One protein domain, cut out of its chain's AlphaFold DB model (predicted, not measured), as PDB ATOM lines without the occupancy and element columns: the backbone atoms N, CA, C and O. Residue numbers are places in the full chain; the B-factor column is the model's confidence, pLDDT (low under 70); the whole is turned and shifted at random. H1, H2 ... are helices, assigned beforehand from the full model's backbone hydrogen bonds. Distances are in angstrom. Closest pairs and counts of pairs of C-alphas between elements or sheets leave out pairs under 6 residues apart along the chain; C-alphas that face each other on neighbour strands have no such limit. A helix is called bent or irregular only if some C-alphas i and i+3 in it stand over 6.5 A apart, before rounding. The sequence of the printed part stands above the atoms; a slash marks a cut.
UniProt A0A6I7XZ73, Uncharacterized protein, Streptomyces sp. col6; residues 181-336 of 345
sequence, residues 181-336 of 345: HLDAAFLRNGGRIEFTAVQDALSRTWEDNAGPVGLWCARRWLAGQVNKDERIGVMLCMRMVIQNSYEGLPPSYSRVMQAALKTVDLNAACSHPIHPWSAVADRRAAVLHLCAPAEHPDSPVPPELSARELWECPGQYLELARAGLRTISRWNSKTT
ATOM      1  N   HIS A 181     -53.501  36.977 -42.538       93.38
ATOM      2  CA  HIS A 181     -54.414  35.899 -42.159       93.38
ATOM      3  C   HIS A 181     -53.934  35.103 -40.931       93.38
ATOM      4  O   HIS A 181     -54.758  34.556 -40.199       93.38
ATOM      5  N   LEU A 182     -52.621  35.069 -40.662       96.56
ATOM      6  CA  LEU A 182     -52.063  34.386 -39.493       96.56
ATOM      7  C   LEU A 182     -52.388  35.101 -38.177       96.56
ATOM      8  O   LEU A 182     -52.348  34.456 -37.134       96.56
ATOM      9  N   ASP A 183     -52.787  36.379 -38.188       96.62
ATOM     10  CA  ASP A 183     -53.245  37.058 -36.969       96.62
ATOM     11  C   ASP A 183     -54.484  36.370 -36.373       96.62
ATOM     12  O   ASP A 183     -54.576  36.228 -35.156       96.62
ATOM     13  N   ALA A 184     -55.398  35.873 -37.214       95.00
ATOM     14  CA  ALA A 184     -56.581  35.141 -36.754       95.00
ATOM     15  C   ALA A 184     -56.235  33.790 -36.102       95.00
ATOM     16  O   ALA A 184     -57.007  33.291 -35.286       95.00
ATOM     17  N   ALA A 185     -55.087  33.201 -36.454       94.62
ATOM     18  CA  ALA A 185     -54.626  31.923 -35.919       94.62
ATOM     19  C   ALA A 185     -53.672  32.078 -34.723       94.62
ATOM     20  O   ALA A 185     -53.655  31.229 -33.834       94.62
ATOM     21  N   PHE A 186     -52.854  33.133 -34.707       97.25
ATOM     22  CA  PHE A 186     -51.733  33.286 -33.774       97.25
ATOM     23  C   PHE A 186     -51.939  34.367 -32.721       97.25
ATOM     24  O   PHE A 186     -51.071  34.532 -31.865       97.25
ATOM     25  N   LEU A 187     -53.048  35.105 -32.748       96.62
ATOM     26  CA  LEU A 187     -53.364  36.084 -31.713       96.62
ATOM     27  C   LEU A 187     -54.566  35.650 -30.880       96.62
ATOM     28  O   LEU A 187     -55.617  35.276 -31.391       96.62
ATOM     29  N   ARG A 188     -54.419  35.780 -29.561       91.44
ATOM     30  CA  ARG A 188     -55.528  35.704 -28.609       91.44
ATOM     31  C   ARG A 188     -56.300  37.019 -28.587       91.44
ATOM     32  O   ARG A 188     -55.804  38.078 -28.988       91.44
ATOM     33  N   ASN A 189     -57.481  36.974 -27.975       84.88
ATOM     34  CA  ASN A 189     -58.199  38.177 -27.559       84.88
ATOM     35  C   ASN A 189     -57.266  39.087 -26.737       84.88
ATOM     36  O   ASN A 189     -56.655  38.645 -25.766       84.88
ATOM     37  N   GLY A 190     -57.134  40.349 -27.150       83.06
ATOM     38  CA  GLY A 190     -56.191  41.302 -26.550       83.06
ATOM     39  C   GLY A 190     -54.824  41.389 -27.241       83.06
ATOM     40  O   GLY A 190     -53.949  42.093 -26.743       83.06
ATOM     41  N   GLY A 191     -54.626  40.710 -28.378       89.69
ATOM     42  CA  GLY A 191     -53.445  40.881 -29.235       89.69
ATOM     43  C   GLY A 191     -52.168  40.205 -28.727       89.69
ATOM     44  O   GLY A 191     -51.087  40.493 -29.239       89.69
ATOM     45  N   ARG A 192     -52.286  39.325 -27.725       94.19
ATOM     46  CA  ARG A 192     -51.194  38.474 -27.225       94.19
ATOM     47  C   ARG A 192     -50.952  37.304 -28.174       94.19
ATOM     48  O   ARG A 192     -51.905  36.790 -28.754       94.19
ATOM     49  N   ILE A 193     -49.703  36.871 -28.295       97.06
ATOM     50  CA  ILE A 193     -49.320  35.772 -29.190       97.06
ATOM     51  C   ILE A 193     -49.699  34.417 -28.570       97.06
ATOM     52  O   ILE A 193     -49.316  34.108 -27.443       97.06
ATOM     53  N   GLU A 194     -50.423  33.595 -29.328       96.94
ATOM     54  CA  GLU A 194     -50.725  32.192 -29.041       96.94
ATOM     55  C   GLU A 194     -49.547  31.310 -29.477       96.94
ATOM     56  O   GLU A 194     -49.504  30.780 -30.591       96.94
ATOM     57  N   PHE A 195     -48.540  31.176 -28.610       95.81
ATOM     58  CA  PHE A 195     -47.334  30.414 -28.940       95.81
ATOM     59  C   PHE A 195     -47.599  28.923 -29.163       95.81
ATOM     60  O   PHE A 195     -46.852  28.312 -29.926       95.81
ATOM     61  N   THR A 196     -48.662  28.346 -28.590       95.38
ATOM     62  CA  THR A 196     -49.043  26.956 -28.876       95.38
ATOM     63  C   THR A 196     -49.397  26.792 -30.355       95.38
ATOM     64  O   THR A 196     -48.823  25.940 -31.032       95.38
ATOM     65  N   ALA A 197     -50.235  27.679 -30.899       95.69
ATOM     66  CA  ALA A 197     -50.628  27.649 -32.309       95.69
ATOM     67  C   ALA A 197     -49.446  27.922 -33.252       95.69
ATOM     68  O   ALA A 197     -49.304  27.249 -34.275       95.69
ATOM     69  N   VAL A 198     -48.560  28.860 -32.894       96.75
ATOM     70  CA  VAL A 198     -47.338  29.132 -33.672       96.75
ATOM     71  C   VAL A 198     -46.446  27.888 -33.730       96.75
ATOM     72  O   VAL A 198     -45.962  27.514 -34.797       96.75
ATOM     73  N   GLN A 199     -46.234  27.221 -32.594       95.00
ATOM     74  CA  GLN A 199     -45.423  26.005 -32.532       95.00
ATOM     75  C   GLN A 199     -46.079  24.835 -33.277       95.00
ATOM     76  O   GLN A 199     -45.374  24.042 -33.905       95.00
ATOM     77  N   ASP A 200     -47.408  24.718 -33.241       93.81
ATOM     78  CA  ASP A 200     -48.151  23.711 -34.003       93.81
ATOM     79  C   ASP A 200     -47.980  23.907 -35.501       93.81
ATOM     80  O   ASP A 200     -47.667  22.942 -36.198       93.81
ATOM     81  N   ALA A 201     -48.084  25.142 -35.991       94.00
ATOM     82  CA  ALA A 201     -47.833  25.453 -37.394       94.00
ATOM     83  C   ALA A 201     -46.401  25.075 -37.817       94.00
ATOM     84  O   ALA A 201     -46.215  24.445 -38.856       94.00
ATOM     85  N   LEU A 202     -45.396  25.370 -36.981       92.06
ATOM     86  CA  LEU A 202     -43.995  25.008 -37.248       92.06
ATOM     87  C   LEU A 202     -43.725  23.500 -37.234       92.06
ATOM     88  O   LEU A 202     -42.761  23.052 -37.855       92.06
ATOM     89  N   SER A 203     -44.537  22.721 -36.518       88.06
ATOM     90  CA  SER A 203     -44.385  21.264 -36.444       88.06
ATOM     91  C   SER A 203     -44.928  20.534 -37.677       88.06
ATOM     92  O   SER A 203     -44.526  19.404 -37.954       88.06
ATOM     93  N   ARG A 204     -45.808  21.181 -38.454       83.75
ATOM     94  CA  ARG A 204     -46.402  20.630 -39.680       83.75
ATOM     95  C   ARG A 204     -45.493  20.885 -40.876       83.75
ATOM     96  O   ARG A 204     -45.780  21.704 -41.743       83.75
ATOM     97  N   THR A 205     -44.371  20.175 -40.914       71.88
ATOM     98  CA  THR A 205     -43.334  20.345 -41.946       71.88
ATOM     99  C   THR A 205     -43.811  20.038 -43.369       71.88
ATOM    100  O   THR A 205     -43.189  20.498 -44.318       71.88
ATOM    101  N   TRP A 206     -44.915  19.306 -43.528       66.44
ATOM    102  CA  TRP A 206     -45.512  18.957 -44.820       66.44
ATOM    103  C   TRP A 206     -46.416  20.056 -45.416       66.44
ATOM    104  O   TRP A 206     -46.789  19.948 -46.578       66.44
ATOM    105  N   GLU A 207     -46.761  21.103 -44.655       73.69
ATOM    106  CA  GLU A 207     -47.631  22.213 -45.095       73.69
ATOM    107  C   GLU A 207     -46.844  23.460 -45.574       73.69
ATOM    108  O   GLU A 207     -47.444  24.500 -45.814       73.69
ATOM    109  N   ASP A 208     -45.506  23.401 -45.675       78.56
ATOM    110  CA  ASP A 208     -44.626  24.550 -46.012       78.56
ATOM    111  C   ASP A 208     -44.874  25.821 -45.154       78.56
ATOM    112  O   ASP A 208     -44.704  26.969 -45.563       78.56
ATOM    113  N   ASN A 209     -45.270  25.625 -43.893       86.06
ATOM    114  CA  ASN A 209     -45.644  26.716 -42.985       86.06
ATOM    115  C   ASN A 209     -44.452  27.523 -42.447       86.06
ATOM    116  O   ASN A 209     -44.633  28.607 -41.886       86.06
ATOM    117  N   ALA A 210     -43.226  27.007 -42.566       91.12
ATOM    118  CA  ALA A 210     -42.055  27.608 -41.934       91.12
ATOM    119  C   ALA A 210     -41.800  29.035 -42.448       91.12
ATOM    120  O   ALA A 210     -41.625  29.955 -41.644       91.12
ATOM    121  N   GLY A 211     -41.844  29.240 -43.770       92.81
ATOM    122  CA  GLY A 211     -41.685  30.556 -44.392       92.81
ATOM    123  C   GLY A 211     -42.713  31.578 -43.888       92.81
ATOM    124  O   GLY A 211     -42.307  32.583 -43.289       92.81
ATOM    125  N   PRO A 212     -44.027  31.330 -44.062       95.06
ATOM    126  CA  PRO A 212     -45.088  32.216 -43.585       95.06
ATOM    127  C   PRO A 212     -44.997  32.556 -42.091       95.06
ATOM    128  O   PRO A 212     -45.063  33.734 -41.728       95.06
ATOM    129  N   VAL A 213     -44.756  31.564 -41.223       96.62
ATOM    130  CA  VAL A 213     -44.613  31.789 -39.772       96.62
ATOM    131  C   VAL A 213     -43.398  32.666 -39.460       96.62
ATOM    132  O   VAL A 213     -43.491  33.596 -38.653       96.62
ATOM    133  N   GLY A 214     -42.257  32.401 -40.101       96.44
ATOM    134  CA  GLY A 214     -41.039  33.189 -39.915       96.44
ATOM    135  C   GLY A 214     -41.214  34.639 -40.352       96.44
ATOM    136  O   GLY A 214     -40.807  35.554 -39.633       96.44
ATOM    137  N   LEU A 215     -41.875  34.860 -41.490       97.38
ATOM    138  CA  LEU A 215     -42.188  36.197 -41.990       97.38
ATOM    139  C   LEU A 215     -43.149  36.946 -41.063       97.38
ATOM    140  O   LEU A 215     -42.911  38.119 -40.771       97.38
ATOM    141  N   TRP A 216     -44.187  36.278 -40.561       98.19
ATOM    142  CA  TRP A 216     -45.109  36.860 -39.587       98.19
ATOM    143  C   TRP A 216     -44.381  37.286 -38.306       98.19
ATOM    144  O   TRP A 216     -44.488  38.442 -37.887       98.19
ATOM    145  N   CYS A 217     -43.540  36.408 -37.748       98.31
ATOM    146  CA  CYS A 217     -42.714  36.712 -36.576       98.31
ATOM    147  C   CYS A 217     -41.796  37.922 -36.823       98.31
ATOM    148  O   CYS A 217     -41.752  38.853 -36.014       98.31
ATOM    149  N   ALA A 218     -41.088  37.934 -37.956       98.19
ATOM    150  CA  ALA A 218     -40.153  38.996 -38.315       98.19
ATOM    151  C   ALA A 218     -40.850  40.350 -38.513       98.19
ATOM    152  O   ALA A 218     -40.344  41.376 -38.052       98.19
ATOM    153  N   ARG A 219     -42.027  40.375 -39.152       98.00
ATOM    154  CA  ARG A 219     -42.805  41.608 -39.350       98.00
ATOM    155  C   ARG A 219     -43.294  42.192 -38.035       98.00
ATOM    156  O   ARG A 219     -43.106  43.385 -37.813       98.00
ATOM    157  N   ARG A 220     -43.847  41.371 -37.137       97.31
ATOM    158  CA  ARG A 220     -44.278  41.852 -35.814       97.31
ATOM    159  C   ARG A 220     -43.111  42.384 -34.997       97.31
ATOM    160  O   ARG A 220     -43.238  43.430 -34.361       97.31
ATOM    161  N   TRP A 221     -41.970  41.693 -35.046       97.94
ATOM    162  CA  TRP A 221     -40.738  42.148 -34.410       97.94
ATOM    163  C   TRP A 221     -40.323  43.538 -34.916       97.94
ATOM    164  O   TRP A 221     -40.113  44.446 -34.114       97.94
ATOM    165  N   LEU A 222     -40.261  43.723 -36.238       97.94
ATOM    166  CA  LEU A 222     -39.886  44.993 -36.871       97.94
ATOM    167  C   LEU A 222     -40.899  46.116 -36.614       97.94
ATOM    168  O   LEU A 222     -40.502  47.265 -36.445       97.94
ATOM    169  N   ALA A 223     -42.188  45.789 -36.549       96.75
ATOM    170  CA  ALA A 223     -43.256  46.743 -36.266       96.75
ATOM    171  C   ALA A 223     -43.357  47.130 -34.777       96.75
ATOM    172  O   ALA A 223     -44.199  47.948 -34.415       96.75
ATOM    173  N   GLY A 224     -42.547  46.529 -33.894       95.62
ATOM    174  CA  GLY A 224     -42.639  46.751 -32.448       95.62
ATOM    175  C   GLY A 224     -43.921  46.189 -31.819       95.62
ATOM    176  O   GLY A 224     -44.295  46.592 -30.723       95.62
ATOM    177  N   GLN A 225     -44.588  45.248 -32.489       95.38
ATOM    178  CA  GLN A 225     -45.865  44.647 -32.077       95.38
ATOM    179  C   GLN A 225     -45.684  43.384 -31.216       95.38
ATOM    180  O   GLN A 225     -46.555  42.508 -31.184       95.38
ATOM    181  N   VAL A 226     -44.529  43.262 -30.559       95.75
ATOM    182  CA  VAL A 226     -44.162  42.132 -29.698       95.75
ATOM    183  C   VAL A 226     -43.942  42.662 -28.290       95.75
ATOM    184  O   VAL A 226     -43.048  43.484 -28.065       95.75
ATOM    185  N   ASN A 227     -44.747  42.193 -27.335       92.88
ATOM    186  CA  ASN A 227     -44.608  42.608 -25.944       92.88
ATOM    187  C   ASN A 227     -43.280  42.113 -25.367       92.88
ATOM    188  O   ASN A 227     -42.737  41.110 -25.827       92.88
ATOM    189  N   LYS A 228     -42.775  42.779 -24.320       91.56
ATOM    190  CA  LYS A 228     -41.502  42.414 -23.672       91.56
ATOM    191  C   LYS A 228     -41.428  40.915 -23.343       91.56
ATOM    192  O   LYS A 228     -40.447  40.277 -23.706       91.56
ATOM    193  N   ASP A 229     -42.502  40.362 -22.781       90.81
ATOM    194  CA  ASP A 229     -42.582  38.952 -22.371       90.81
ATOM    195  C   ASP A 229     -42.727  37.968 -23.552       90.81
ATOM    196  O   ASP A 229     -42.665  36.755 -23.379       90.81
ATOM    197  N   GLU A 230     -42.935  38.458 -24.769       95.19
ATOM    198  CA  GLU A 230     -43.103  37.633 -25.973       95.19
ATOM    199  C   GLU A 230     -41.851  37.673 -26.858       95.19
ATOM    200  O   GLU A 230     -41.676  36.821 -27.731       95.19
ATOM    201  N   ARG A 231     -40.949  38.641 -26.627       95.50
ATOM    202  CA  ARG A 231     -39.772  38.893 -27.475       95.50
ATOM    203  C   ARG A 231     -38.901  37.661 -27.649       95.50
ATOM    204  O   ARG A 231     -38.482  37.378 -28.772       95.50
ATOM    205  N   ILE A 232     -38.643  36.934 -26.564       95.62
ATOM    206  CA  ILE A 232     -37.792  35.751 -26.641       95.62
ATOM    207  C   ILE A 232     -38.485  34.641 -27.425       95.62
ATOM    208  O   ILE A 232     -37.880  34.104 -28.343       95.62
ATOM    209  N   GLY A 233     -39.774  34.389 -27.181       96.31
ATOM    210  CA  GLY A 233     -40.555  33.417 -27.946       96.31
ATOM    211  C   GLY A 233     -40.528  33.702 -29.448       96.31
ATOM    212  O   GLY A 233     -40.216  32.812 -30.234       96.31
ATOM    213  N   VAL A 234     -40.761  34.954 -29.858       97.81
ATOM    214  CA  VAL A 234     -40.708  35.356 -31.277       97.81
ATOM    215  C   VAL A 234     -39.312  35.150 -31.871       97.81
ATOM    216  O   VAL A 234     -39.186  34.629 -32.981       97.81
ATOM    217  N   MET A 235     -38.249  35.507 -31.141       97.75
ATOM    218  CA  MET A 235     -36.868  35.283 -31.584       97.75
ATOM    219  C   MET A 235     -36.548  33.790 -31.750       97.75
ATOM    220  O   MET A 235     -35.929  33.396 -32.741       97.75
ATOM    221  N   LEU A 236     -36.999  32.949 -30.815       96.88
ATOM    222  CA  LEU A 236     -36.837  31.499 -30.893       96.88
ATOM    223  C   LEU A 236     -37.611  30.921 -32.085       96.88
ATOM    224  O   LEU A 236     -37.028  30.156 -32.850       96.88
ATOM    225  N   CYS A 237     -38.856  31.346 -32.326       97.19
ATOM    226  CA  CYS A 237     -39.630  30.938 -33.504       97.19
ATOM    227  C   CYS A 237     -38.921  31.305 -34.818       97.19
ATOM    228  O   CYS A 237     -38.760  30.444 -35.682       97.19
ATOM    229  N   MET A 238     -38.416  32.540 -34.958       97.31
ATOM    230  CA  MET A 238     -37.616  32.933 -36.130       97.31
ATOM    231  C   MET A 238     -36.387  32.032 -36.296       97.31
ATOM    232  O   MET A 238     -36.066  31.593 -37.404       97.31
ATOM    233  N   ARG A 239     -35.697  31.700 -35.198       95.38
ATOM    234  CA  ARG A 239     -34.539  30.805 -35.253       95.38
ATOM    235  C   ARG A 239     -34.923  29.384 -35.672       95.38
ATOM    236  O   ARG A 239     -34.184  28.805 -36.469       95.38
ATOM    237  N   MET A 240     -36.028  28.843 -35.159       94.38
ATOM    238  CA  MET A 240     -36.542  27.518 -35.527       94.38
ATOM    239  C   MET A 240     -36.851  27.444 -37.018       94.38
ATOM    240  O   MET A 240     -36.387  26.522 -37.678       94.38
ATOM    241  N   VAL A 241     -37.541  28.449 -37.566       95.12
ATOM    242  CA  VAL A 241     -37.820  28.526 -39.009       95.12
ATOM    243  C   VAL A 241     -36.527  28.427 -39.813       95.12
ATOM    244  O   VAL A 241     -36.432  27.621 -40.736       95.12
ATOM    245  N   ILE A 242     -35.497  29.188 -39.427       93.44
ATOM    246  CA  ILE A 242     -34.205  29.164 -40.122       93.44
ATOM    247  C   ILE A 242     -33.532  27.786 -40.044       93.44
ATOM    248  O   ILE A 242     -32.813  27.405 -40.961       93.44
ATOM    249  N   GLN A 243     -33.711  27.041 -38.952       89.25
ATOM    250  CA  GLN A 243     -33.136  25.698 -38.814       89.25
ATOM    251  C   GLN A 243     -33.907  24.641 -39.595       89.25
ATOM    252  O   GLN A 243     -33.282  23.733 -40.131       89.25
ATOM    253  N   ASN A 244     -35.231  24.768 -39.655       88.25
ATOM    254  CA  ASN A 244     -36.100  23.809 -40.327       88.25
ATOM    255  C   ASN A 244     -36.095  23.996 -41.854       88.25
ATOM    256  O   ASN A 244     -36.432  23.071 -42.583       88.25
ATOM    257  N   SER A 245     -35.679  25.168 -42.344       89.00
ATOM    258  CA  SER A 245     -35.600  25.487 -43.777       89.00
ATOM    259  C   SER A 245     -34.248  25.058 -44.368       89.00
ATOM    260  O   SER A 245     -33.409  25.898 -44.692       89.00
ATOM    261  N   TYR A 246     -33.995  23.747 -44.457       75.75
ATOM    262  CA  TYR A 246     -32.692  23.196 -44.875       75.75
ATOM    263  C   TYR A 246     -32.230  23.682 -46.257       75.75
ATOM    264  O   TYR A 246     -31.060  24.038 -46.423       75.75
ATOM    265  N   GLU A 247     -33.152  23.741 -47.218       76.56
ATOM    266  CA  GLU A 247     -32.901  24.189 -48.597       76.56
ATOM    267  C   GLU A 247     -32.842  25.717 -48.728       76.56
ATOM    268  O   GLU A 247     -32.385  26.252 -49.734       76.56
ATOM    269  N   GLY A 248     -33.212  26.430 -47.663       87.00
ATOM    270  CA  GLY A 248     -33.286  27.879 -47.625       87.00
ATOM    271  C   GLY A 248     -34.711  28.404 -47.649       87.00
ATOM    272  O   GLY A 248     -35.683  27.662 -47.729       87.00
ATOM    273  N   LEU A 249     -34.819  29.723 -47.520       89.12
ATOM    274  CA  LEU A 249     -36.075  30.447 -47.661       89.12
ATOM    275  C   LEU A 249     -36.013  31.324 -48.905       89.12
ATOM    276  O   LEU A 249     -34.965  31.943 -49.138       89.12
ATOM    277  N   PRO A 250     -37.130  31.483 -49.638       90.38
ATOM    278  CA  PRO A 250     -37.165  32.420 -50.745       90.38
ATOM    279  C   PRO A 250     -36.797  33.847 -50.291       90.38
ATOM    280  O   PRO A 250     -37.067  34.220 -49.138       90.38
ATOM    281  N   PRO A 251     -36.199  34.673 -51.171       91.56
ATOM    282  CA  PRO A 251     -35.769  36.036 -50.855       91.56
ATOM    283  C   PRO A 251     -36.866  36.920 -50.244       91.56
ATOM    284  O   PRO A 251     -36.578  37.731 -49.358       91.56
ATOM    285  N   SER A 252     -38.120  36.735 -50.662       91.88
ATOM    286  CA  SER A 252     -39.311  37.401 -50.119       91.88
ATOM    287  C   SER A 252     -39.462  37.206 -48.602       91.88
ATOM    288  O   SER A 252     -39.785  38.159 -47.887       91.88
ATOM    289  N   TYR A 253     -39.126  36.021 -48.088       94.31
ATOM    290  CA  TYR A 253     -39.136  35.693 -46.660       94.31
ATOM    291  C   TYR A 253     -37.807  36.048 -45.982       94.31
ATOM    292  O   TYR A 253     -37.774  36.719 -44.943       94.31
ATOM    293  N   SER A 254     -36.688  35.610 -46.569       93.94
ATOM    294  CA  SER A 254     -35.372  35.679 -45.926       93.94
ATOM    295  C   SER A 254     -34.884  37.116 -45.729       93.94
ATOM    296  O   SER A 254     -34.275  37.409 -44.698       93.94
ATOM    297  N   ARG A 255     -35.219  38.048 -46.634       94.81
ATOM    298  CA  ARG A 255     -34.888  39.479 -46.513       94.81
ATOM    299  C   ARG A 255     -35.490  40.111 -45.258       94.81
ATOM    300  O   ARG A 255     -34.794  40.828 -44.539       94.81
ATOM    301  N   VAL A 256     -36.770  39.850 -44.984       96.69
ATOM    302  CA  VAL A 256     -37.474  40.432 -43.829       96.69
ATOM    303  C   VAL A 256     -36.953  39.827 -42.532       96.69
ATOM    304  O   VAL A 256     -36.686  40.549 -41.571       96.69
ATOM    305  N   MET A 257     -36.712  38.517 -42.521       96.69
ATOM    306  CA  MET A 257     -36.110  37.857 -41.369       96.69
ATOM    307  C   MET A 257     -34.685  38.358 -41.104       96.69
ATOM    308  O   MET A 257     -34.335  38.647 -39.961       96.69
ATOM    309  N   GLN A 258     -33.877  38.566 -42.147       96.81
ATOM    310  CA  GLN A 258     -32.549  39.166 -42.014       96.81
ATOM    311  C   GLN A 258     -32.625  40.582 -41.422       96.81
ATOM    312  O   GLN A 258     -31.818  40.924 -40.557       96.81
ATOM    313  N   ALA A 259     -33.587  41.398 -41.866       97.50
ATOM    314  CA  ALA A 259     -33.808  42.733 -41.322       97.50
ATOM    315  C   ALA A 259     -34.168  42.682 -39.828       97.50
ATOM    316  O   ALA A 259     -33.565  43.412 -39.046       97.50
ATOM    317  N   ALA A 260     -35.061  41.776 -39.414       98.00
ATOM    318  CA  ALA A 260     -35.413  41.585 -38.007       98.00
ATOM    319  C   ALA A 260     -34.191  41.197 -37.159       98.00
ATOM    320  O   ALA A 260     -33.905  41.853 -36.156       98.00
ATOM    321  N   LEU A 261     -33.405  40.205 -37.592       97.50
ATOM    322  CA  LEU A 261     -32.208  39.767 -36.862       97.50
ATOM    323  C   LEU A 261     -31.143  40.870 -36.737       97.50
ATOM    324  O   LEU A 261     -30.472  40.951 -35.711       97.50
ATOM    325  N   LYS A 262     -31.006  41.747 -37.741       97.00
ATOM    326  CA  LYS A 262     -30.060  42.882 -37.722       97.00
ATOM    327  C   LYS A 262     -30.399  43.963 -36.691       97.00
ATOM    328  O   LYS A 262     -29.543  44.790 -36.402       97.00
ATOM    329  N   THR A 263     -31.613  43.973 -36.141       96.88
ATOM    330  CA  THR A 263     -31.994  44.924 -35.078       96.88
ATOM    331  C   THR A 263     -31.514  44.508 -33.684       96.88
ATOM    332  O   THR A 263     -31.610  45.294 -32.744       96.88
ATOM    333  N   VAL A 264     -31.023  43.274 -33.525       95.00
ATOM    334  CA  VAL A 264     -30.431  42.809 -32.267       95.00
ATOM    335  C   VAL A 264     -29.076  43.482 -32.070       95.00
ATOM    336  O   VAL A 264     -28.283  43.547 -33.008       95.00
ATOM    337  N   ASP A 265     -28.791  43.944 -30.851       90.56
ATOM    338  CA  ASP A 265     -27.468  44.469 -30.511       90.56
ATOM    339  C   ASP A 265     -26.407  43.373 -30.673       90.56
ATOM    340  O   ASP A 265     -26.315  42.430 -29.882       90.56
ATOM    341  N   LEU A 266     -25.599  43.510 -31.727       81.19
ATOM    342  CA  LEU A 266     -24.569  42.539 -32.063       81.19
ATOM    343  C   LEU A 266     -23.291  42.674 -31.212       81.19
ATOM    344  O   LEU A 266     -22.345  41.917 -31.438       81.19
ATOM    345  N   ASN A 267     -23.249  43.603 -30.251       82.25
ATOM    346  CA  ASN A 267     -22.097  43.871 -29.386       82.25
ATOM    347  C   ASN A 267     -22.366  43.586 -27.902       82.25
ATOM    348  O   ASN A 267     -21.505  43.848 -27.062       82.25
ATOM    349  N   ALA A 268     -23.533  43.035 -27.570       83.62
ATOM    350  CA  ALA A 268     -23.886  42.737 -26.194       83.62
ATOM    351  C   ALA A 268     -22.931  41.705 -25.561       83.62
ATOM    352  O   ALA A 268     -22.676  40.637 -26.123       83.62
ATOM    353  N   ALA A 269     -22.428  42.010 -24.364       82.81
ATOM    354  CA  ALA A 269     -21.650  41.082 -23.548       82.81
ATOM    355  C   ALA A 269     -22.532  40.460 -22.459       82.81
ATOM    356  O   ALA A 269     -23.434  41.108 -21.928       82.81
ATOM    357  N   CYS A 270     -22.252  39.211 -22.093       87.06
ATOM    358  CA  CYS A 270     -22.850  38.579 -20.922       87.06
ATOM    359  C   CYS A 270     -21.831  37.677 -20.219       87.06
ATOM    360  O   CYS A 270     -20.879  37.210 -20.842       87.06
ATOM    361  N   SER A 271     -22.037  37.445 -18.925       83.88
ATOM    362  CA  SER A 271     -21.170  36.621 -18.075       83.88
ATOM    363  C   SER A 271     -21.655  35.177 -17.918       83.88
ATOM    364  O   SER A 271     -21.035  34.408 -17.185       83.88
ATOM    365  N   HIS A 272     -22.760  34.796 -18.567       81.94
ATOM    366  CA  HIS A 272     -23.286  33.439 -18.464       81.94
ATOM    367  C   HIS A 272     -22.367  32.450 -19.199       81.94
ATOM    368  O   HIS A 272     -21.990  32.708 -20.342       81.94
ATOM    369  N   PRO A 273     -22.018  31.306 -18.580       78.38
ATOM    370  CA  PRO A 273     -21.144  30.316 -19.206       78.38
ATOM    371  C   PRO A 273     -21.846  29.509 -20.308       78.38
ATOM    372  O   PRO A 273     -21.172  28.936 -21.160       78.38
ATOM    373  N   ILE A 274     -23.183  29.433 -20.281       81.81
ATOM    374  CA  ILE A 274     -24.000  28.655 -21.219       81.81
ATOM    375  C   ILE A 274     -25.247  29.459 -21.598       81.81
ATOM    376  O   ILE A 274     -25.917  30.040 -20.744       81.81
ATOM    377  N   HIS A 275     -25.558  29.453 -22.890       88.00
ATOM    378  CA  HIS A 275     -26.759  30.030 -23.479       88.00
ATOM    379  C   HIS A 275     -27.794  28.927 -23.746       88.00
ATOM    380  O   HIS A 275     -27.476  27.974 -24.461       88.00
ATOM    381  N   PRO A 276     -29.025  29.014 -23.207       88.50
ATOM    382  CA  PRO A 276     -29.962  27.889 -23.217       88.50
ATOM    383  C   PRO A 276     -30.277  27.296 -24.594       88.50
ATOM    384  O   PRO A 276     -30.537  26.101 -24.701       88.50
ATOM    385  N   TRP A 277     -30.211  28.088 -25.671       90.12
ATOM    386  CA  TRP A 277     -30.531  27.583 -27.014       90.12
ATOM    387  C   TRP A 277     -29.578  26.496 -27.513       90.12
ATOM    388  O   TRP A 277     -29.989  25.605 -28.260       90.12
ATOM    389  N   SER A 278     -28.302  26.586 -27.137       84.94
ATOM    390  CA  SER A 278     -27.289  25.613 -27.548       84.94
ATOM    391  C   SER A 278     -27.325  24.340 -26.701       84.94
ATOM    392  O   SER A 278     -26.882  23.297 -27.175       84.94
ATOM    393  N   ALA A 279     -27.890  24.407 -25.493       85.75
ATOM    394  CA  ALA A 279     -27.982  23.290 -24.556       85.75
ATOM    395  C   ALA A 279     -29.329  22.546 -24.605       85.75
ATOM    396  O   ALA A 279     -29.422  21.413 -24.137       85.75
ATOM    397  N   VAL A 280     -30.380  23.165 -25.151       88.56
ATOM    398  CA  VAL A 280     -31.717  22.567 -25.152       88.56
ATOM    399  C   VAL A 280     -31.882  21.509 -26.247       88.56
ATOM    400  O   VAL A 280     -31.623  21.763 -27.426       88.56
ATOM    401  N   ALA A 281     -32.355  20.324 -25.856       85.69
ATOM    402  CA  ALA A 281     -32.687  19.250 -26.790       85.69
ATOM    403  C   ALA A 281     -34.049  19.491 -27.464       85.69
ATOM    404  O   ALA A 281     -34.142  19.492 -28.691       85.69
ATOM    405  N   ASP A 282     -35.091  19.758 -26.669       89.75
ATOM    406  CA  ASP A 282     -36.441  20.037 -27.164       89.75
ATOM    407  C   ASP A 282     -36.722  21.547 -27.199       89.75
ATOM    408  O   ASP A 282     -37.108  22.182 -26.213       89.75
ATOM    409  N   ARG A 283     -36.510  22.135 -28.378       90.75
ATOM    410  CA  ARG A 283     -36.717  23.570 -28.623       90.75
ATOM    411  C   ARG A 283     -38.185  23.974 -28.552       90.75
ATOM    412  O   ARG A 283     -38.471  25.095 -28.140       90.75
ATOM    413  N   ARG A 284     -39.104  23.084 -28.940       91.88
ATOM    414  CA  ARG A 284     -40.540  23.365 -28.901       91.88
ATOM    415  C   ARG A 284     -41.016  23.420 -27.453       91.88
ATOM    416  O   ARG A 284     -41.633  24.411 -27.065       91.88
ATOM    417  N   ALA A 285     -40.676  22.411 -26.650       90.38
ATOM    418  CA  ALA A 285     -41.012  22.385 -25.226       90.38
ATOM    419  C   ALA A 285     -40.465  23.619 -24.493       90.38
ATOM    420  O   ALA A 285     -41.170  24.223 -23.688       90.38
ATOM    421  N   ALA A 286     -39.250  24.065 -24.831       90.50
ATOM    422  CA  ALA A 286     -38.673  25.277 -24.258       90.50
ATOM    423  C   ALA A 286     -39.466  26.551 -24.589       90.50
ATOM    424  O   ALA A 286     -39.707  27.370 -23.703       90.50
ATOM    425  N   VAL A 287     -39.915  26.721 -25.839       93.12
ATOM    426  CA  VAL A 287     -40.756  27.872 -26.219       93.12
ATOM    427  C   VAL A 287     -42.078  27.856 -25.449       93.12
ATOM    428  O   VAL A 287     -42.478  28.893 -24.918       93.12
ATOM    429  N   LEU A 288     -42.732  26.695 -25.353       92.62
ATOM    430  CA  LEU A 288     -44.008  26.548 -24.645       92.62
ATOM    431  C   LEU A 288     -43.856  26.785 -23.139       92.62
ATOM    432  O   LEU A 288     -44.650  27.522 -22.562       92.62
ATOM    433  N   HIS A 289     -42.792  26.271 -22.522       90.31
ATOM    434  CA  HIS A 289     -42.475  26.533 -21.120       90.31
ATOM    435  C   HIS A 289     -42.278  28.033 -20.840       90.31
ATOM    436  O   HIS A 289     -42.776  28.555 -19.847       90.31
ATOM    437  N   LEU A 290     -41.592  28.759 -21.728       90.62
ATOM    438  CA  LEU A 290     -41.330  30.190 -21.543       90.62
ATOM    439  C   LEU A 290     -42.553  31.070 -21.810       90.62
ATOM    440  O   LEU A 290     -42.701  32.120 -21.181       90.62
ATOM    441  N   CYS A 291     -43.390  30.699 -22.778       91.88
ATOM    442  CA  CYS A 291     -44.401  31.606 -23.326       91.88
ATOM    443  C   CYS A 291     -45.846  31.192 -23.023       91.88
ATOM    444  O   CYS A 291     -46.738  32.030 -23.114       91.88
ATOM    445  N   ALA A 292     -46.075  29.935 -22.639       89.94
ATOM    446  CA  ALA A 292     -47.379  29.384 -22.277       89.94
ATOM    447  C   ALA A 292     -47.293  28.373 -21.097       89.94
ATOM    448  O   ALA A 292     -47.896  27.300 -21.165       89.94
ATOM    449  N   PRO A 293     -46.586  28.684 -19.986       88.50
ATOM    450  CA  PRO A 293     -46.335  27.719 -18.907       88.50
ATOM    451  C   PRO A 293     -47.605  27.176 -18.240       88.50
ATOM    452  O   PRO A 293     -47.630  26.029 -17.813       88.50
ATOM    453  N   ALA A 294     -48.670  27.982 -18.153       86.94
ATOM    454  CA  ALA A 294     -49.936  27.561 -17.547       86.94
ATOM    455  C   ALA A 294     -50.702  26.533 -18.398       86.94
ATOM    456  O   ALA A 294     -51.465  25.737 -17.858       86.94
ATOM    457  N   GLU A 295     -50.505  26.554 -19.716       86.62
ATOM    458  CA  GLU A 295     -51.117  25.602 -20.651       86.62
ATOM    459  C   GLU A 295     -50.285  24.331 -20.796       86.62
ATOM    460  O   GLU A 295     -50.822  23.278 -21.127       86.62
ATOM    461  N   HIS A 296     -48.985  24.425 -20.510       85.56
ATOM    462  CA  HIS A 296     -48.041  23.321 -20.636       85.56
ATOM    463  C   HIS A 296     -47.211  23.136 -19.354       85.56
ATOM    464  O   HIS A 296     -45.980  23.232 -19.411       85.56
ATOM    465  N   PRO A 297     -47.852  22.857 -18.199       80.38
ATOM    466  CA  PRO A 297     -47.162  22.752 -16.910       80.38
ATOM    467  C   PRO A 297     -46.135  21.612 -16.873       80.38
ATOM    468  O   PRO A 297     -45.151  21.696 -16.143       80.38
ATOM    469  N   ASP A 298     -46.339  20.587 -17.702       79.62
ATOM    470  CA  ASP A 298     -45.495  19.394 -17.777       79.62
ATOM    471  C   ASP A 298     -44.429  19.469 -18.884       79.62
ATOM    472  O   ASP A 298     -43.752  18.474 -19.142       79.62
ATOM    473  N   SER A 299     -44.265  20.615 -19.567       75.94
ATOM    474  CA  SER A 299     -43.222  20.761 -20.595       75.94
ATOM    475  C   SER A 299     -41.835  20.595 -19.966       75.94
ATOM    476  O   SER A 299     -41.427  21.448 -19.171       75.94
ATOM    477  N   PRO A 300     -41.084  19.530 -20.311       73.50
ATOM    478  CA  PRO A 300     -39.825  19.228 -19.658       73.50
ATOM    479  C   PRO A 300     -38.761  20.222 -20.121       73.50
ATOM    480  O   PRO A 300     -38.260  20.152 -21.242       73.50
ATOM    481  N   VAL A 301     -38.386  21.141 -19.236       76.31
ATOM    482  CA  VAL A 301     -37.179  21.955 -19.384       76.31
ATOM    483  C   VAL A 301     -36.254  21.598 -18.227       76.31
ATOM    484  O   VAL A 301     -36.713  21.596 -17.081       76.31
ATOM    485  N   PRO A 302     -34.975  21.262 -18.489       77.38
ATOM    486  CA  PRO A 302     -34.025  20.991 -17.419       77.38
ATOM    487  C   PRO A 302     -34.039  22.133 -16.392       77.38
ATOM    488  O   PRO A 302     -34.090  23.295 -16.811       77.38
ATOM    489  N   PRO A 303     -34.014  21.860 -15.074       78.00
ATOM    490  CA  PRO A 303     -34.085  22.902 -14.049       78.00
ATOM    491  C   PRO A 303     -33.074  24.036 -14.269       78.00
ATOM    492  O   PRO A 303     -33.413  25.208 -14.113       78.00
ATOM    493  N   GLU A 304     -31.871  23.702 -14.730       76.31
ATOM    494  CA  GLU A 304     -30.797  24.631 -15.081       76.31
ATOM    495  C   GLU A 304     -31.105  25.555 -16.275       76.31
ATOM    496  O   GLU A 304     -30.470  26.597 -16.419       76.31
ATOM    497  N   LEU A 305     -32.090  25.210 -17.111       79.38
ATOM    498  CA  LEU A 305     -32.568  25.999 -18.253       79.38
ATOM    499  C   LEU A 305     -33.964  26.599 -18.017       79.38
ATOM    500  O   LEU A 305     -34.498  27.246 -18.914       79.38
ATOM    501  N   SER A 306     -34.575  26.401 -16.846       79.38
ATOM    502  CA  SER A 306     -35.931  26.899 -16.552       79.38
ATOM    503  C   SER A 306     -35.983  28.408 -16.265       79.38
ATOM    504  O   SER A 306     -37.021  29.046 -16.434       79.38
ATOM    505  N   ALA A 307     -34.856  29.007 -15.866       85.38
ATOM    506  CA  ALA A 307     -34.783  30.423 -15.517       85.38
ATOM    507  C   ALA A 307     -34.923  31.321 -16.756       85.38
ATOM    508  O   ALA A 307     -34.075  31.319 -17.655       85.38
ATOM    509  N   ARG A 308     -35.984  32.133 -16.788       87.69
ATOM    510  CA  ARG A 308     -36.318  33.032 -17.902       87.69
ATOM    511  C   ARG A 308     -35.214  34.051 -18.188       87.69
ATOM    512  O   ARG A 308     -34.965  34.382 -19.345       87.69
ATOM    513  N   GLU A 309     -34.513  34.506 -17.157       87.94
ATOM    514  CA  GLU A 309     -33.431  35.486 -17.247       87.94
ATOM    515  C   GLU A 309     -32.268  34.988 -18.118       87.94
ATOM    516  O   GLU A 309     -31.620  35.784 -18.800       87.94
ATOM    517  N   LEU A 310     -32.031  33.670 -18.156       88.56
ATOM    518  CA  LEU A 310     -31.013  33.065 -19.021       88.56
ATOM    519  C   LEU A 310     -31.401  33.163 -20.500       88.56
ATOM    520  O   LEU A 310     -30.549  33.400 -21.356       88.56
ATOM    521  N   TRP A 311     -32.691  33.012 -20.803       91.62
ATOM    522  CA  TRP A 311     -33.229  33.109 -22.159       91.62
ATOM    523  C   TRP A 311     -33.351  34.553 -22.636       91.62
ATOM    524  O   TRP A 311     -33.173  34.832 -23.818       91.62
ATOM    525  N   GLU A 312     -33.625  35.483 -21.727       91.50
ATOM    526  CA  GLU A 312     -33.702  36.912 -22.038       91.50
ATOM    527  C   GLU A 312     -32.336  37.618 -22.009       91.50
ATOM    528  O   GLU A 312     -32.247  38.812 -22.300       91.50
ATOM    529  N   CYS A 313     -31.261  36.881 -21.718       91.62
ATOM    530  CA  CYS A 313     -29.890  37.370 -21.750       91.62
ATOM    531  C   CYS A 313     -29.554  38.030 -23.108       91.62
ATOM    532  O   CYS A 313     -29.714  37.400 -24.156       91.62
ATOM    533  N   PRO A 314     -28.997  39.256 -23.141       92.12
ATOM    534  CA  PRO A 314     -28.560  39.890 -24.388       92.12
ATOM    535  C   PRO A 314     -27.578  39.038 -25.213       92.12
ATOM    536  O   PRO A 314     -27.655  39.018 -26.442       92.12
ATOM    537  N   GLY A 315     -26.704  38.273 -24.546       91.69
ATOM    538  CA  GLY A 315     -25.780  37.337 -25.195       91.69
ATOM    539  C   GLY A 315     -26.482  36.191 -25.940       91.69
ATOM    540  O   GLY A 315     -26.022  35.777 -27.004       91.69
ATOM    541  N   GLN A 316     -27.633  35.729 -25.446       92.06
ATOM    542  CA  GLN A 316     -28.453  34.714 -26.111       92.06
ATOM    543  C   GLN A 316     -29.066  35.284 -27.401       92.06
ATOM    544  O   GLN A 316     -28.959  34.666 -28.461       92.06
ATOM    545  N   TYR A 317     -29.665  36.481 -27.350       94.75
ATOM    546  CA  TYR A 317     -30.192  37.153 -28.548       94.75
ATOM    547  C   TYR A 317     -29.104  37.359 -29.604       94.75
ATOM    548  O   TYR A 317     -29.324  37.085 -30.786       94.75
ATOM    549  N   LEU A 318     -27.922  37.798 -29.169       94.06
ATOM    550  CA  LEU A 318     -26.744  37.952 -30.011       94.06
ATOM    551  C   LEU A 318     -26.383  36.650 -30.735       94.06
ATOM    552  O   LEU A 318     -26.167  36.648 -31.951       94.06
ATOM    553  N   GLU A 319     -26.289  35.545 -29.995       93.25
ATOM    554  CA  GLU A 319     -25.934  34.241 -30.548       93.25
ATOM    555  C   GLU A 319     -26.961  33.774 -31.586       93.25
ATOM    556  O   GLU A 319     -26.584  33.391 -32.699       93.25
ATOM    557  N   LEU A 320     -28.251  33.878 -31.251       95.19
ATOM    558  CA  LEU A 320     -29.367  33.532 -32.131       95.19
ATOM    559  C   LEU A 320     -29.326  34.349 -33.426       95.19
ATOM    560  O   LEU A 320     -29.380  33.775 -34.518       95.19
ATOM    561  N   ALA A 321     -29.165  35.670 -33.312       96.62
ATOM    562  CA  ALA A 321     -29.107  36.577 -34.450       96.62
ATOM    563  C   ALA A 321     -27.890  36.304 -35.336       96.62
ATOM    564  O   ALA A 321     -28.037  36.130 -36.545       96.62
ATOM    565  N   ARG A 322     -26.690  36.177 -34.756       94.94
ATOM    566  CA  ARG A 322     -25.470  35.868 -35.519       94.94
ATOM    567  C   ARG A 322     -25.565  34.517 -36.221       94.94
ATOM    568  O   ARG A 322     -25.165  34.407 -37.378       94.94
ATOM    569  N   ALA A 323     -26.079  33.489 -35.546       94.12
ATOM    570  CA  ALA A 323     -26.260  32.174 -36.149       94.12
ATOM    571  C   ALA A 323     -27.277  32.214 -37.297       94.12
ATOM    572  O   ALA A 323     -26.989  31.687 -38.370       94.12
ATOM    573  N   GLY A 324     -28.419  32.879 -37.098       95.31
ATOM    574  CA  GLY A 324     -29.439  33.049 -38.130       95.31
ATOM    575  C   GLY A 324     -28.922  33.814 -39.349       95.31
ATOM    576  O   GLY A 324     -29.068  33.342 -40.474       95.31
ATOM    577  N   LEU A 325     -28.229  34.939 -39.133       96.31
ATOM    578  CA  LEU A 325     -27.625  35.734 -40.206       96.31
ATOM    579  C   LEU A 325     -26.593  34.933 -41.004       96.31
ATOM    580  O   LEU A 325     -26.616  34.984 -42.230       96.31
ATOM    581  N   ARG A 326     -25.733  34.146 -40.340       94.75
ATOM    582  CA  ARG A 326     -24.782  33.259 -41.034       94.75
ATOM    583  C   ARG A 326     -25.490  32.214 -41.893       94.75
ATOM    584  O   ARG A 326     -25.043  31.964 -43.008       94.75
ATOM    585  N   THR A 327     -26.561  31.601 -41.391       93.94
ATOM    586  CA  THR A 327     -27.338  30.624 -42.165       93.94
ATOM    587  C   THR A 327     -27.980  31.277 -43.389       93.94
ATOM    588  O   THR A 327     -27.791  30.776 -44.492       93.94
ATOM    589  N   ILE A 328     -28.635  32.432 -43.227       93.06
ATOM    590  CA  ILE A 328     -29.246  33.170 -44.346       93.06
ATOM    591  C   ILE A 328     -28.191  33.577 -45.385       93.06
ATOM    592  O   ILE A 328     -28.400  33.405 -46.581       93.06
ATOM    593  N   SER A 329     -27.026  34.065 -44.949       90.62
ATOM    594  CA  SER A 329     -25.930  34.405 -45.863       90.62
ATOM    595  C   SER A 329     -25.432  33.202 -46.666       90.62
ATOM    596  O   SER A 329     -25.095  33.376 -47.831       90.62
ATOM    597  N   ARG A 330     -25.413  31.994 -46.082       87.56
ATOM    598  CA  ARG A 330     -25.033  30.766 -46.801       87.56
ATOM    599  C   ARG A 330     -26.041  30.378 -47.876       87.56
ATOM    600  O   ARG A 330     -25.629  29.902 -48.929       87.56
ATOM    601  N   TRP A 331     -27.336  30.574 -47.627       86.19
ATOM    602  CA  TRP A 331     -28.361  30.368 -48.654       86.19
ATOM    603  C   TRP A 331     -28.123  31.308 -49.836       86.19
ATOM    604  O   TRP A 331     -28.013  30.849 -50.964       86.19
ATOM    605  N   ASN A 332     -27.896  32.592 -49.552       76.25
ATOM    606  CA  ASN A 332     -27.653  33.607 -50.580       76.25
ATOM    607  C   ASN A 332     -26.309  33.430 -51.320       76.25
ATOM    608  O   ASN A 332     -26.151  33.913 -52.441       76.25
ATOM    609  N   SER A 333     -25.317  32.776 -50.704       70.94
ATOM    610  CA  SER A 333     -24.016  32.531 -51.336       70.94
ATOM    611  C   SER A 333     -24.001  31.273 -52.197       70.94
ATOM    612  O   SER A 333     -23.281  31.250 -53.182       70.94
ATOM    613  N   LYS A 334     -24.801  30.245 -51.868       61.56
ATOM    614  CA  LYS A 334     -25.008  29.086 -52.758       61.56
ATOM    615  C   LYS A 334     -25.675  29.479 -54.082       61.56
ATOM    616  O   LYS A 334     -25.592  28.734 -55.043       61.56
ATOM    617  N   THR A 335     -26.325  30.640 -54.115       54.38
ATOM    618  CA  THR A 335     -27.046  31.175 -55.275       54.38
ATOM    619  C   THR A 335     -26.289  32.275 -56.019       54.38
ATOM    620  O   THR A 335     -26.830  32.845 -56.962       54.38
ATOM    621  N   THR A 336     -25.071  32.622 -55.587       38.53
ATOM    622  CA  THR A 336     -24.192  33.525 -56.341       38.53
ATOM    623  C   THR A 336     -23.161  32.654 -57.057       38.53
ATOM    624  O   THR A 336     -22.459  31.925 -56.354       38.53
TER     625      THR A 336
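Overview. This is residues 181 to 336 of the 345 residues of an uncharacterized protein of Streptomyces sp. col6 (UniProt A0A6I7XZ73). H4 runs through the middle of this domain, with H2 and H7 packed on one side of it, H3 on another and H9 on a further one, while H5 bridges H3 and H9. H3, H4, H5 and H9 make an up-and-down bundle, each running against the one before it in the chain; H1 caps H2 far from H9, and the short H6 and H8 sit near the first turns of H9. The 156 printed residues hold nine named helices, H1 to H9 in order, and no named strand: the class is all helix. The whole is compact, with a radius of gyration of the C-alphas of 15.0 A and spans of 45 by 39 by 28 A.

Arrangement. The longest helix, H9, residues 314 to 334, touches H4, residues 228 to 244, the same way at a shallow tilt of 30 degrees; their closest C-alphas, Arg 239 and Gly 324, are 6.3 A apart. With residues 321 to 328 alone H9 touches H5, residues 251 to 262, closest at the C-alphas of Leu 261 and Ala 321, 5.1 A. H5 touches H3, residues 210 to 222, closest at the C-alphas of Ala 218 and Met 257, 5.2 A. H3 and H4 form a helical hairpin at a shallow tilt of 33 degrees, only just short of steep, with the C-alphas of Gly 214 and Met 238 closest, 5.1 A. H4 and H2, residues 195 to 203, are the hubs, touching four helices each. Both touch H7, residues 283 to 291; the closest C-alphas are Gly 233 and Val 287, 5.8 A, for H4, and Phe 195 and Cys 291, 6.4 A, for H2. H1, residues 181 to 186, touches H2 at a steep tilt of 67 degrees, with the C-alphas of Phe 186 and Ala 197 closest, 5.9 A; H1 and H9 are apart. H6, residues 276 to 279, only just touches H8, residues 308 to 311, with 3 pairs of C-alphas within 8 A. Every O i to N i+4 pair is within hydrogen-bond range in H2, H3, H7 and H9; the count is 1 of 2 in H1, 11 of 13 in H4 and 7 of 8 in H5, and H6 and H8 are too short for such a pair.

Along the chain. H9 is 30.6 A long, from C-alpha 314 at (-28.560, 39.890, -24.388) to C-alpha 334 at (-25.008, 29.086, -52.758). H4 is 25.5 A long and irregular, with C-alphas 229 and 232 7.2 A apart; H3 is 18.2 A and H5 15.9 A. H1 begins at C-alpha 181, (-54.414, 35.899, -42.159).

Size, cuts and confidence. The C-alphas of Ala 294 and Thr 336, the two farthest apart, are 46.9 A apart. The printed part has no cut. The links H5 to H6, residues 263 to 275, and H7 to H8, residues 292 to 307, are long. The pLDDT is under 70 at residue 206 and residues 334 to 336.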